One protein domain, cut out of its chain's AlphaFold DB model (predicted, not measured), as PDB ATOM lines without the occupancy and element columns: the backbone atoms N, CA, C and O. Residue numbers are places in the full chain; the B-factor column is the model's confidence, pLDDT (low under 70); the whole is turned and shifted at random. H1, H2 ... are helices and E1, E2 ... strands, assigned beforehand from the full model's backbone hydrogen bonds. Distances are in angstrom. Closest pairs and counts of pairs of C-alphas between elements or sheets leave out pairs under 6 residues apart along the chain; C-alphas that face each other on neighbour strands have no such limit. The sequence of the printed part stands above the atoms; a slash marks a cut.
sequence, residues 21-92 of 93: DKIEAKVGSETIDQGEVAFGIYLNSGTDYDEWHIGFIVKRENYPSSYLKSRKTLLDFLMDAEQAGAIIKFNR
ATOM      1  N   ASP A  21     -23.215-103.576   5.994       95.44
ATOM      2  CA  ASP A  21     -23.605-104.603   5.025       95.44
ATOM      3  C   ASP A  21     -23.720-105.965   5.714       95.44
ATOM      4  O   ASP A  21     -22.785-106.428   6.375       95.44
ATOM      5  N   LYS A  22     -24.854-106.645   5.515       95.62
ATOM      6  CA  LYS A  22     -24.993-108.057   5.874       95.62
ATOM      7  C   LYS A  22     -24.480-108.916   4.729       95.62
ATOM      8  O   LYS A  22     -24.963-108.797   3.599       95.62
ATOM      9  N   ILE A  23     -23.521-109.781   5.032       95.62
ATOM     10  CA  ILE A  23     -22.902-110.687   4.069       95.62
ATOM     11  C   ILE A  23     -23.088-112.141   4.492       95.62
ATOM     12  O   ILE A  23     -22.993-112.482   5.671       95.62
ATOM     13  N   GLU A  24     -23.335-113.001   3.508       95.75
ATOM     14  CA  GLU A  24     -23.498-114.446   3.677       95.75
ATOM     15  C   GLU A  24     -22.597-115.171   2.673       95.75
ATOM     16  O   GLU A  24     -22.663-114.895   1.473       95.75
ATOM     17  N   ALA A  25     -21.783-116.114   3.141       95.25
ATOM     18  CA  ALA A  25     -21.026-117.031   2.298       95.25
ATOM     19  C   ALA A  25     -21.829-118.328   2.120       95.25
ATOM     20  O   ALA A  25     -22.164-118.992   3.105       95.25
ATOM     21  N   LYS A  26     -22.151-118.685   0.867       95.62
ATOM     22  CA  LYS A  26     -22.979-119.858   0.542       95.62
ATOM     23  C   LYS A  26     -22.303-120.852  -0.388       95.62
ATOM     24  O   LYS A  26     -21.836-120.462  -1.456       95.62
ATOM     25  N   VAL A  27     -22.365-122.136  -0.039       95.69
ATOM     26  CA  VAL A  27     -22.012-123.257  -0.925       95.69
ATOM     27  C   VAL A  27     -23.312-123.947  -1.333       95.69
ATOM     28  O   VAL A  27     -23.992-124.573  -0.523       95.69
ATOM     29  N   GLY A  28     -23.726-123.764  -2.588       92.62
ATOM     30  CA  GLY A  28     -25.067-124.165  -3.020       92.62
ATOM     31  C   GLY A  28     -26.158-123.404  -2.254       92.62
ATOM     32  O   GLY A  28     -26.245-122.179  -2.347       92.62
ATOM     33  N   SER A  29     -27.003-124.126  -1.515       92.25
ATOM     34  CA  SER A  29     -28.066-123.553  -0.672       92.25
ATOM     35  C   SER A  29     -27.666-123.358   0.794       92.25
ATOM     36  O   SER A  29     -28.437-122.776   1.553       92.25
ATOM     37  N   GLU A  30     -26.505-123.864   1.206       93.56
ATOM     38  CA  GLU A  30     -26.059-123.856   2.599       93.56
ATOM     39  C   GLU A  30     -25.264-122.587   2.917       93.56
ATOM     40  O   GLU A  30     -24.336-122.230   2.189       93.56
ATOM     41  N   THR A  31     -25.619-121.909   4.012       93.56
ATOM     42  CA  THR A  31     -24.837-120.795   4.564       93.56
ATOM     43  C   THR A  31     -23.740-121.349   5.463       93.56
ATOM     44  O   THR A  31     -24.036-121.893   6.525       93.56
ATOM     45  N   ILE A  32     -22.483-121.168   5.063       92.88
ATOM     46  CA  ILE A  32     -21.321-121.643   5.827       92.88
ATOM     47  C   ILE A  32     -20.777-120.579   6.790       92.88
ATOM     48  O   ILE A  32     -20.204-120.911   7.826       92.88
ATOM     49  N   ASP A  33     -20.984-119.296   6.482       93.31
ATOM     50  CA  ASP A  33     -20.650-118.180   7.363       93.31
ATOM     51  C   ASP A  33     -21.511-116.957   7.030       93.31
ATOM     52  O   ASP A  33     -21.953-116.784   5.892       93.31
ATOM     53  N   GLN A  34     -21.765-116.107   8.023       94.88
ATOM     54  CA  GLN A  34     -22.549-114.886   7.845       94.88
ATOM     55  C   GLN A  34     -22.267-113.859   8.936       94.88
ATOM     56  O   GLN A  34     -21.955-114.202  10.082       94.88
ATOM     57  N   GLY A  35     -22.447-112.588   8.594       94.56
ATOM     58  CA  GLY A  35     -22.310-111.510   9.555       94.56
ATOM     59  C   GLY A  35     -22.509-110.121   8.976       94.56
ATOM     60  O   GLY A  35     -22.922-109.945   7.833       94.56
ATOM     61  N   GLU A  36     -22.194-109.131   9.801       95.50
ATOM     62  CA  GLU A  36     -22.249-107.712   9.451       95.50
ATOM     63  C   GLU A  36     -20.834-107.151   9.279       95.50
ATOM     64  O   GLU A  36     -19.984-107.313  10.162       95.50
ATOM     65  N   VAL A  37     -20.592-106.457   8.168       95.88
ATOM     66  CA  VAL A  37     -19.354-105.710   7.933       95.88
ATOM     67  C   VAL A  37     -19.278-104.540   8.907       95.88
ATOM     68  O   VAL A  37     -20.191-103.723   9.013       95.88
ATOM     69  N   ALA A  38     -18.158-104.418   9.607       95.19
ATOM     70  CA  ALA A  38     -17.892-103.307  10.503       95.19
ATOM     71  C   ALA A  38     -16.429-102.882  10.433       95.19
ATOM     72  O   ALA A  38     -15.563-103.654  10.036       95.19
ATOM     73  N   PHE A  39     -16.144-101.662  10.870       93.81
ATOM     74  CA  PHE A  39     -14.781-101.208  11.111       93.81
ATOM     75  C   PHE A  39     -14.503-101.249  12.612       93.81
ATOM     76  O   PHE A  39     -15.312-100.769  13.409       93.81
ATOM     77  N   GLY A  40     -13.395-101.858  13.024       90.00
ATOM     78  CA  GLY A  40     -13.107-102.006  14.443       90.00
ATOM     79  C   GLY A  40     -11.762-102.636  14.754       90.00
ATOM     80  O   GLY A  40     -10.959-102.940  13.874       90.00
ATOM     81  N   ILE A  41     -11.538-102.812  16.052       83.75
ATOM     82  CA  ILE A  41     -10.325-103.412  16.593       83.75
ATOM     83  C   ILE A  41     -10.506-104.934  16.668       83.75
ATOM     84  O   ILE A  41     -11.545-105.422  17.131       83.75
ATOM     85  N   TYR A  42      -9.496-105.691  16.252       78.62
ATOM     86  CA  TYR A  42      -9.449-107.148  16.351       78.62
ATOM     87  C   TYR A  42      -8.086-107.619  16.865       78.62
ATOM     88  O   TYR A  42      -7.095-106.899  16.784       78.62
ATOM     89  N   LEU A  43      -8.063-108.824  17.433       76.06
ATOM     90  CA  LEU A  43      -6.843-109.470  17.905       76.06
ATOM     91  C   LEU A  43      -6.386-110.473  16.849       76.06
ATOM     92  O   LEU A  43      -7.203-111.268  16.380       76.06
ATOM     93  N   ASN A  44      -5.104-110.453  16.491       67.06
ATOM     94  CA  ASN A  44      -4.527-111.507  15.669       67.06
ATOM     95  C   ASN A  44      -4.052-112.639  16.591       67.06
ATOM     96  O   ASN A  44      -3.035-112.509  17.261       67.06
ATOM     97  N   SER A  45      -4.798-113.741  16.680       58.19
ATOM     98  CA  SER A  45      -4.518-114.830  17.633       58.19
ATOM     99  C   SER A  45      -3.390-115.779  17.186       58.19
ATOM    100  O   SER A  45      -3.428-116.963  17.514       58.19
ATOM    101  N   GLY A  46      -2.446-115.299  16.372       56.53
ATOM    102  CA  GLY A  46      -1.415-116.109  15.710       56.53
ATOM    103  C   GLY A  46       0.012-115.910  16.228       56.53
ATOM    104  O   GLY A  46       0.922-116.573  15.736       56.53
ATOM    105  N   THR A  47       0.227-115.011  17.188       52.34
ATOM    106  CA  THR A  47       1.551-114.656  17.722       52.34
ATOM    107  C   THR A  47       1.606-114.872  19.233       52.34
ATOM    108  O   THR A  47       0.593-114.734  19.910       52.34
ATOM    109  N   ASP A  48       2.797-115.144  19.781       55.31
ATOM    110  CA  ASP A  48       3.052-115.241  21.238       55.31
ATOM    111  C   ASP A  48       2.800-113.914  21.998       55.31
ATOM    112  O   ASP A  48       2.968-113.835  23.215       55.31
ATOM    113  N   TYR A  49       2.392-112.865  21.275       57.81
ATOM    114  CA  TYR A  49       2.055-111.535  21.764       57.81
ATOM    115  C   TYR A  49       0.654-111.139  21.292       57.81
ATOM    116  O   TYR A  49       0.303-111.352  20.128       57.81
ATOM    117  N   ASP A  50      -0.120-110.516  22.183       62.25
ATOM    118  CA  ASP A  50      -1.440-109.961  21.877       62.25
ATOM    119  C   ASP A  50      -1.306-108.678  21.037       62.25
ATOM    120  O   ASP A  50      -1.255-107.561  21.560       62.25
ATOM    121  N   GLU A  51      -1.243-108.826  19.713       73.94
ATOM    122  CA  GLU A  51      -1.193-107.691  18.792       73.94
ATOM    123  C   GLU A  51      -2.600-107.256  18.363       73.94
ATOM    124  O   GLU A  51      -3.310-107.922  17.595       73.94
ATOM    125  N   TRP A  52      -3.004-106.087  18.858       79.06
ATOM    126  CA  TRP A  52      -4.249-105.434  18.477       79.06
ATOM    127  C   TRP A  52      -4.104-104.724  17.133       79.06
ATOM    128  O   TRP A  52      -3.215-103.898  16.938       79.06
ATOM    129  N   HIS A  53      -5.030-105.007  16.227       83.06
ATOM    130  CA  HIS A  53      -5.092-104.437  14.889       83.06
ATOM    131  C   HIS A  53      -6.406-103.679  14.694       83.06
ATOM    132  O   HIS A  53      -7.407-103.977  15.344       83.06
ATOM    133  N   ILE A  54      -6.420-102.705  13.783       88.12
ATOM    134  CA  ILE A  54      -7.627-101.980  13.371       88.12
ATOM    135  C   ILE A  54      -7.902-102.244  11.892       88.12
ATOM    136  O   ILE A  54      -6.987-102.228  11.071       88.12
ATOM    137  N   GLY A  55      -9.159-102.494  11.539       92.25
ATOM    138  CA  GLY A  55      -9.527-102.752  10.153       92.25
ATOM    139  C   GLY A  55     -10.985-103.150   9.973       92.25
ATOM    140  O   GLY A  55     -11.809-103.022  10.881       92.25
ATOM    141  N   PHE A  56     -11.298-103.638   8.775       94.50
ATOM    142  CA  PHE A  56     -12.619-104.165   8.453       94.50
ATOM    143  C   PHE A  56     -12.764-105.598   8.957       94.50
ATOM    144  O   PHE A  56     -11.929-106.466   8.695       94.50
ATOM    145  N   ILE A  57     -13.858-105.837   9.666       94.31
ATOM    146  CA  ILE A  57     -14.216-107.110  10.273       94.31
ATOM    147  C   ILE A  57     -15.622-107.522   9.852       94.31
ATOM    148  O   ILE A  57     -16.430-106.701   9.421       94.31
ATOM    149  N   VAL A  58     -15.925-108.795  10.062       94.06
ATOM    150  CA  VAL A  58     -17.264-109.368  10.002       94.06
ATOM    151  C   VAL A  58     -17.664-109.747  11.423       94.06
ATOM    152  O   VAL A  58     -17.015-110.585  12.057       94.06
ATOM    153  N   LYS A  59     -18.715-109.111  11.947       92.69
ATOM    154  CA  LYS A  59     -19.370-109.507  13.201       92.69
ATOM    155  C   LYS A  59     -20.268-110.705  12.902       92.69
ATOM    156  O   LYS A  59     -21.317-110.546  12.283       92.69
ATOM    157  N   ARG A  60     -19.839-111.896  13.298       90.62
ATOM    158  CA  ARG A  60     -20.479-113.161  12.921       90.62
ATOM    159  C   ARG A  60     -21.712-113.410  13.782       90.62
ATOM    160  O   ARG A  60     -21.633-113.308  15.004       90.62
ATOM    161  N   GLU A  61     -22.836-113.762  13.157       84.69
ATOM    162  CA  GLU A  61     -24.120-113.914  13.869       84.69
ATOM    163  C   GLU A  61     -24.232-115.250  14.634       84.69
ATOM    164  O   GLU A  61     -24.885-115.310  15.672       84.69
ATOM    165  N   ASN A  62     -23.559-116.313  14.177       74.69
ATOM    166  CA  ASN A  62     -23.752-117.679  14.701       74.69
ATOM    167  C   ASN A  62     -22.726-118.119  15.762       74.69
ATOM    168  O   ASN A  62     -22.681-119.295  16.124       74.69
ATOM    169  N   TYR A  63     -21.869-117.217  16.245       69.31
ATOM    170  CA  TYR A  63     -20.780-117.578  17.154       69.31
ATOM    171  C   TYR A  63     -21.066-117.102  18.580       69.31
ATOM    172  O   TYR A  63     -21.567-115.991  18.761       69.31
ATOM    173  N   PRO A  64     -20.747-117.919  19.609       67.06
ATOM    174  CA  PRO A  64     -20.921-117.517  20.999       67.06
ATOM    175  C   PRO A  64     -20.182-116.203  21.265       67.06
ATOM    176  O   PRO A  64     -19.174-115.912  20.620       67.06
ATOM    177  N   SER A  65     -20.666-115.435  22.245       61.88
ATOM    178  CA  SER A  65     -20.240-114.057  22.542       61.88
ATOM    179  C   SER A  65     -18.764-113.879  22.916       61.88
ATOM    180  O   SER A  65     -18.352-112.771  23.261       61.88
ATOM    181  N   SER A  66     -17.939-114.929  22.843       69.81
ATOM    182  CA  SER A  66     -16.504-114.749  22.953       69.81
ATOM    183  C   SER A  66     -16.031-113.843  21.816       69.81
ATOM    184  O   SER A  66     -16.259-114.084  20.626       69.81
ATOM    185  N   TYR A  67     -15.378-112.750  22.207       63.00
ATOM    186  CA  TYR A  67     -14.925-111.687  21.310       63.00
ATOM    187  C   TYR A  67     -14.117-112.229  20.121       63.00
ATOM    188  O   TYR A  67     -14.283-111.774  18.995       63.00
ATOM    189  N   LEU A  68     -13.298-113.256  20.374       66.81
ATOM    190  CA  LEU A  68     -12.431-113.890  19.380       66.81
ATOM    191  C   LEU A  68     -13.175-114.773  18.372       66.81
ATOM    192  O   LEU A  68     -12.711-114.923  17.252       66.81
ATOM    193  N   LYS A  69     -14.312-115.378  18.740       71.31
ATOM    194  CA  LYS A  69     -15.066-116.256  17.823       71.31
ATOM    195  C   LYS A  69     -16.151-115.506  17.054       71.31
ATOM    196  O   LYS A  69     -16.494-115.896  15.941       71.31
ATOM    197  N   SER A  70     -16.668-114.433  17.649       81.38
ATOM    198  CA  SER A  70     -17.722-113.579  17.086       81.38
ATOM    199  C   SER A  70     -17.219-112.555  16.065       81.38
ATOM    200  O   SER A  70     -18.023-111.849  15.460       81.38
ATOM    201  N   ARG A  71     -15.902-112.455  15.854       85.88
ATOM    202  CA  ARG A  71     -15.293-111.511  14.913       85.88
ATOM    203  C   ARG A  71     -14.250-112.216  14.067       85.88
ATOM    204  O   ARG A  71     -13.503-113.049  14.565       85.88
ATOM    205  N   LYS A  72     -14.193-111.847  12.796       88.75
ATOM    206  CA  LYS A  72     -13.172-112.286  11.843       88.75
ATOM    207  C   LYS A  72     -12.812-111.108  10.949       88.75
ATOM    208  O   LYS A  72     -13.658-110.231  10.768       88.75
ATOM    209  N   THR A  73     -11.594-111.033  10.421       92.38
ATOM    210  CA  THR A  73     -11.295-109.969   9.452       92.38
ATOM    211  C   THR A  73     -12.142-110.177   8.196       92.38
ATOM    212  O   THR A  73     -12.496-111.307   7.851       92.38
ATOM    213  N   LEU A  74     -12.495-109.089   7.509       94.00
ATOM    214  CA  LEU A  74     -13.209-109.201   6.237       94.00
ATOM    215  C   LEU A  74     -12.386-109.992   5.214       94.00
ATOM    216  O   LEU A  74     -12.943-110.779   4.459       94.00
ATOM    217  N   LEU A  75     -11.061-109.837   5.235       92.50
ATOM    218  CA  LEU A  75     -10.166-110.578   4.358       92.50
ATOM    219  C   LEU A  75     -10.240-112.087   4.610       92.50
ATOM    220  O   LEU A  75     -10.454-112.838   3.664       92.50
ATOM    221  N   ASP A  76     -10.133-112.523   5.866       91.62
ATOM    222  CA  ASP A  76     -10.182-113.952   6.180       91.62
ATOM    223  C   ASP A  76     -11.563-114.543   5.864       91.62
ATOM    224  O   ASP A  76     -11.654-115.683   5.428       91.62
ATOM    225  N   PHE A  77     -12.649-113.783   6.055       93.75
ATOM    226  CA  PHE A  77     -13.989-114.217   5.640       93.75
ATOM    227  C   PHE A  77     -14.055-114.469   4.125       93.75
ATOM    228  O   PHE A  77     -14.604-115.477   3.683       93.75
ATOM    229  N   LEU A  78     -13.481-113.566   3.323       94.69
ATOM    230  CA  LEU A  78     -13.457-113.702   1.865       94.69
ATOM    231  C   LEU A  78     -12.545-114.845   1.405       94.69
ATOM    232  O   LEU A  78     -12.913-115.567   0.485       94.69
ATOM    233  N   MET A  79     -11.394-115.029   2.054       93.56
ATOM    234  CA  MET A  79     -10.466-116.123   1.751       93.56
ATOM    235  C   MET A  79     -11.065-117.491   2.091       93.56
ATOM    236  O   MET A  79     -10.988-118.401   1.269       93.56
ATOM    237  N   ASP A  80     -11.709-117.631   3.253       93.12
ATOM    238  CA  ASP A  80     -12.446-118.844   3.623       93.12
ATOM    239  C   ASP A  80     -13.540-119.167   2.597       93.12
ATOM    240  O   ASP A  80     -13.690-120.314   2.174       93.12
ATOM    241  N   ALA A  81     -14.308-118.152   2.186       94.25
ATOM    242  CA  ALA A  81     -15.366-118.315   1.201       94.25
ATOM    243  C   ALA A  81     -14.808-118.740  -0.165       94.25
ATOM    244  O   ALA A  81     -15.332-119.670  -0.773       94.25
ATOM    245  N   GLU A  82     -13.726-118.110  -0.626       94.56
ATOM    246  CA  GLU A  82     -13.035-118.483  -1.863       94.56
ATOM    247  C   GLU A  82     -12.519-119.929  -1.798       94.56
ATOM    248  O   GLU A  82     -12.778-120.716  -2.710       94.56
ATOM    249  N   GLN A  83     -11.871-120.313  -0.692       95.31
ATOM    250  CA  GLN A  83     -11.365-121.671  -0.477       95.31
ATOM    251  C   GLN A  83     -12.488-122.718  -0.459       95.31
ATOM    252  O   GLN A  83     -12.302-123.832  -0.951       95.31
ATOM    253  N   ALA A  84     -13.656-122.369   0.083       94.25
ATOM    254  CA  ALA A  84     -14.836-123.230   0.104       94.25
ATOM    255  C   ALA A  84     -15.608-123.260  -1.232       94.25
ATOM    256  O   ALA A  84     -16.590-123.993  -1.348       94.25
ATOM    257  N   GLY A  85     -15.213-122.462  -2.233       94.88
ATOM    258  CA  GLY A  85     -15.981-122.290  -3.470       94.88
ATOM    259  C   GLY A  85     -17.343-121.622  -3.242       94.88
ATOM    260  O   GLY A  85     -18.296-121.875  -3.981       94.88
ATOM    261  N   ALA A  86     -17.457-120.808  -2.193       95.25
ATOM    262  CA  ALA A  86     -18.687-120.151  -1.792       95.25
ATOM    263  C   ALA A  86     -18.947-118.861  -2.584       95.25
ATOM    264  O   ALA A  86     -18.039-118.118  -2.955       95.25
ATOM    265  N   ILE A  87     -20.227-118.558  -2.793       94.12
ATOM    266  CA  ILE A  87     -20.689-117.289  -3.358       94.12
ATOM    267  C   ILE A  87     -21.043-116.348  -2.208       94.12
ATOM    268  O   ILE A  87     -21.824-116.713  -1.325       94.12
ATOM    269  N   ILE A  88     -20.530-115.118  -2.256       94.44
ATOM    270  CA  ILE A  88     -20.906-114.060  -1.315       94.44
ATOM    271  C   ILE A  88     -22.217-113.404  -1.757       94.44
ATOM    272  O   ILE A  88     -22.348-112.927  -2.889       94.44
ATOM    273  N   LYS A  89     -23.203-113.377  -0.860       93.88
ATOM    274  CA  LYS A  89     -24.475-112.665  -1.026       93.88
ATOM    275  C   LYS A  89     -24.507-111.440  -0.119       93.88
ATOM    276  O   LYS A  89     -24.030-111.493   1.009       93.88
ATOM    277  N   PHE A  90     -25.107-110.366  -0.624       89.94
ATOM    278  CA  PHE A  90     -25.261-109.093   0.077       89.94
ATOM    279  C   PHE A  90     -26.726-108.860   0.417       89.94
ATOM    280  O   PHE A  90     -27.598-109.087  -0.425       89.94
ATOM    281  N   ASN A  91     -26.979-108.332   1.608       81.75
ATOM    282  CA  ASN A  91     -28.268-107.771   1.976       81.75
ATOM    283  C   ASN A  91     -28.037-106.343   2.486       81.75
ATOM    284  O   ASN A  91     -27.677-106.129   3.645       81.75
ATOM    285  N   ARG A  92     -28.148-105.380   1.563       75.81
ATOM    286  CA  ARG A  92     -27.949-103.953   1.840       75.81
ATOM    287  C   ARG A  92     -29.212-103.413   2.507       75.81
ATOM    288  O   ARG A  92     -30.301-103.594   1.962       75.81
TER     289      ARG A  92
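What this domain is: This is residues 21 to 92 of the 93 residues of an uncharacterized protein of Thorarchaeota archaeon (strain OWC) (UniProt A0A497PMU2). A strongly twisted sheet of five antiparallel strands curls round one helix, H1, which covers one face of it. The long hairpin of E2 and E3 bends and carries the sheet on to one end of the elongated outline, where the link of residues 45 to 50 turns back; the turn between E1 and E2 lies at the other end. The printed part has 72 residues, with five named strands and one named helix in the order E1, E2, E3, E4, H1, E5 along the chain. The sheet's order is E4, E3, E2, E1, E5, and the class is mixed, helices and strands. The whole is compact, with a radius of gyration of the C-alphas of 12.5 A, and spans 39 by 24 by 21 A.

Where its parts are: E1 is residues 22 to 27, 16.9 A long, and begins at C-alpha 22 (-24.993, -108.057, 5.874). E2, residues 30 to 44, is the longest strand by residues; it measures 28.1 A and bends by 115 degrees at residue 41. E3, residues 51 to 60, is 20.9 A long and bends by 90 degrees at residue 55. E4 is residues 71 to 73, 6.9 A. H1, residues 74 to 83, is 14.3 A long, with C-alpha 74 at (-13.209, -109.201, 6.237). E5, residues 87 to 91, measures 13.3 A and ends at C-alpha 91 (-28.268, -107.771, 1.976).

How they stand to each other: E1 to E4 form a meander, each strand the antiparallel neighbour of the one before. E1 and E2 are a hairpin, with N 25 and O 33 2.8 A apart, within hydrogen-bond range. E2 and E3 are a hairpin, with N 57 and O 38 at 2.8 A and N 42 and O 53 at 2.9 A. E3 and E4 are a hairpin, with N 58 and O 72 at 2.8 A. E5 is antiparallel to E1 at 152 degrees, with N 89 and O 24 at 2.8 A. E4 and E5 are the edge strands and are apart. H1 is on the sheet, making two layers, a helix on one face of a sheet. Its closest C-alphas to E3 are those of Leu 74 and Ile 57, 4.7 A apart; to E1, those of Ala 81 and Ala 25, 5.9 A apart. In H1 every O i to N i+4 pair is within hydrogen-bond range.

The domain as a whole: The two C-alphas farthest apart are those of Ser 29 and Tyr 49, 39.4 A. The C-alphas of Asp 21 and Arg 92, the first and last printed, are 5.4 A apart. The printed part has no cut, and no link is long. The mean pLDDT of the printed part is 85.4; residues 44 to 50 and 63 to 68 are under 70.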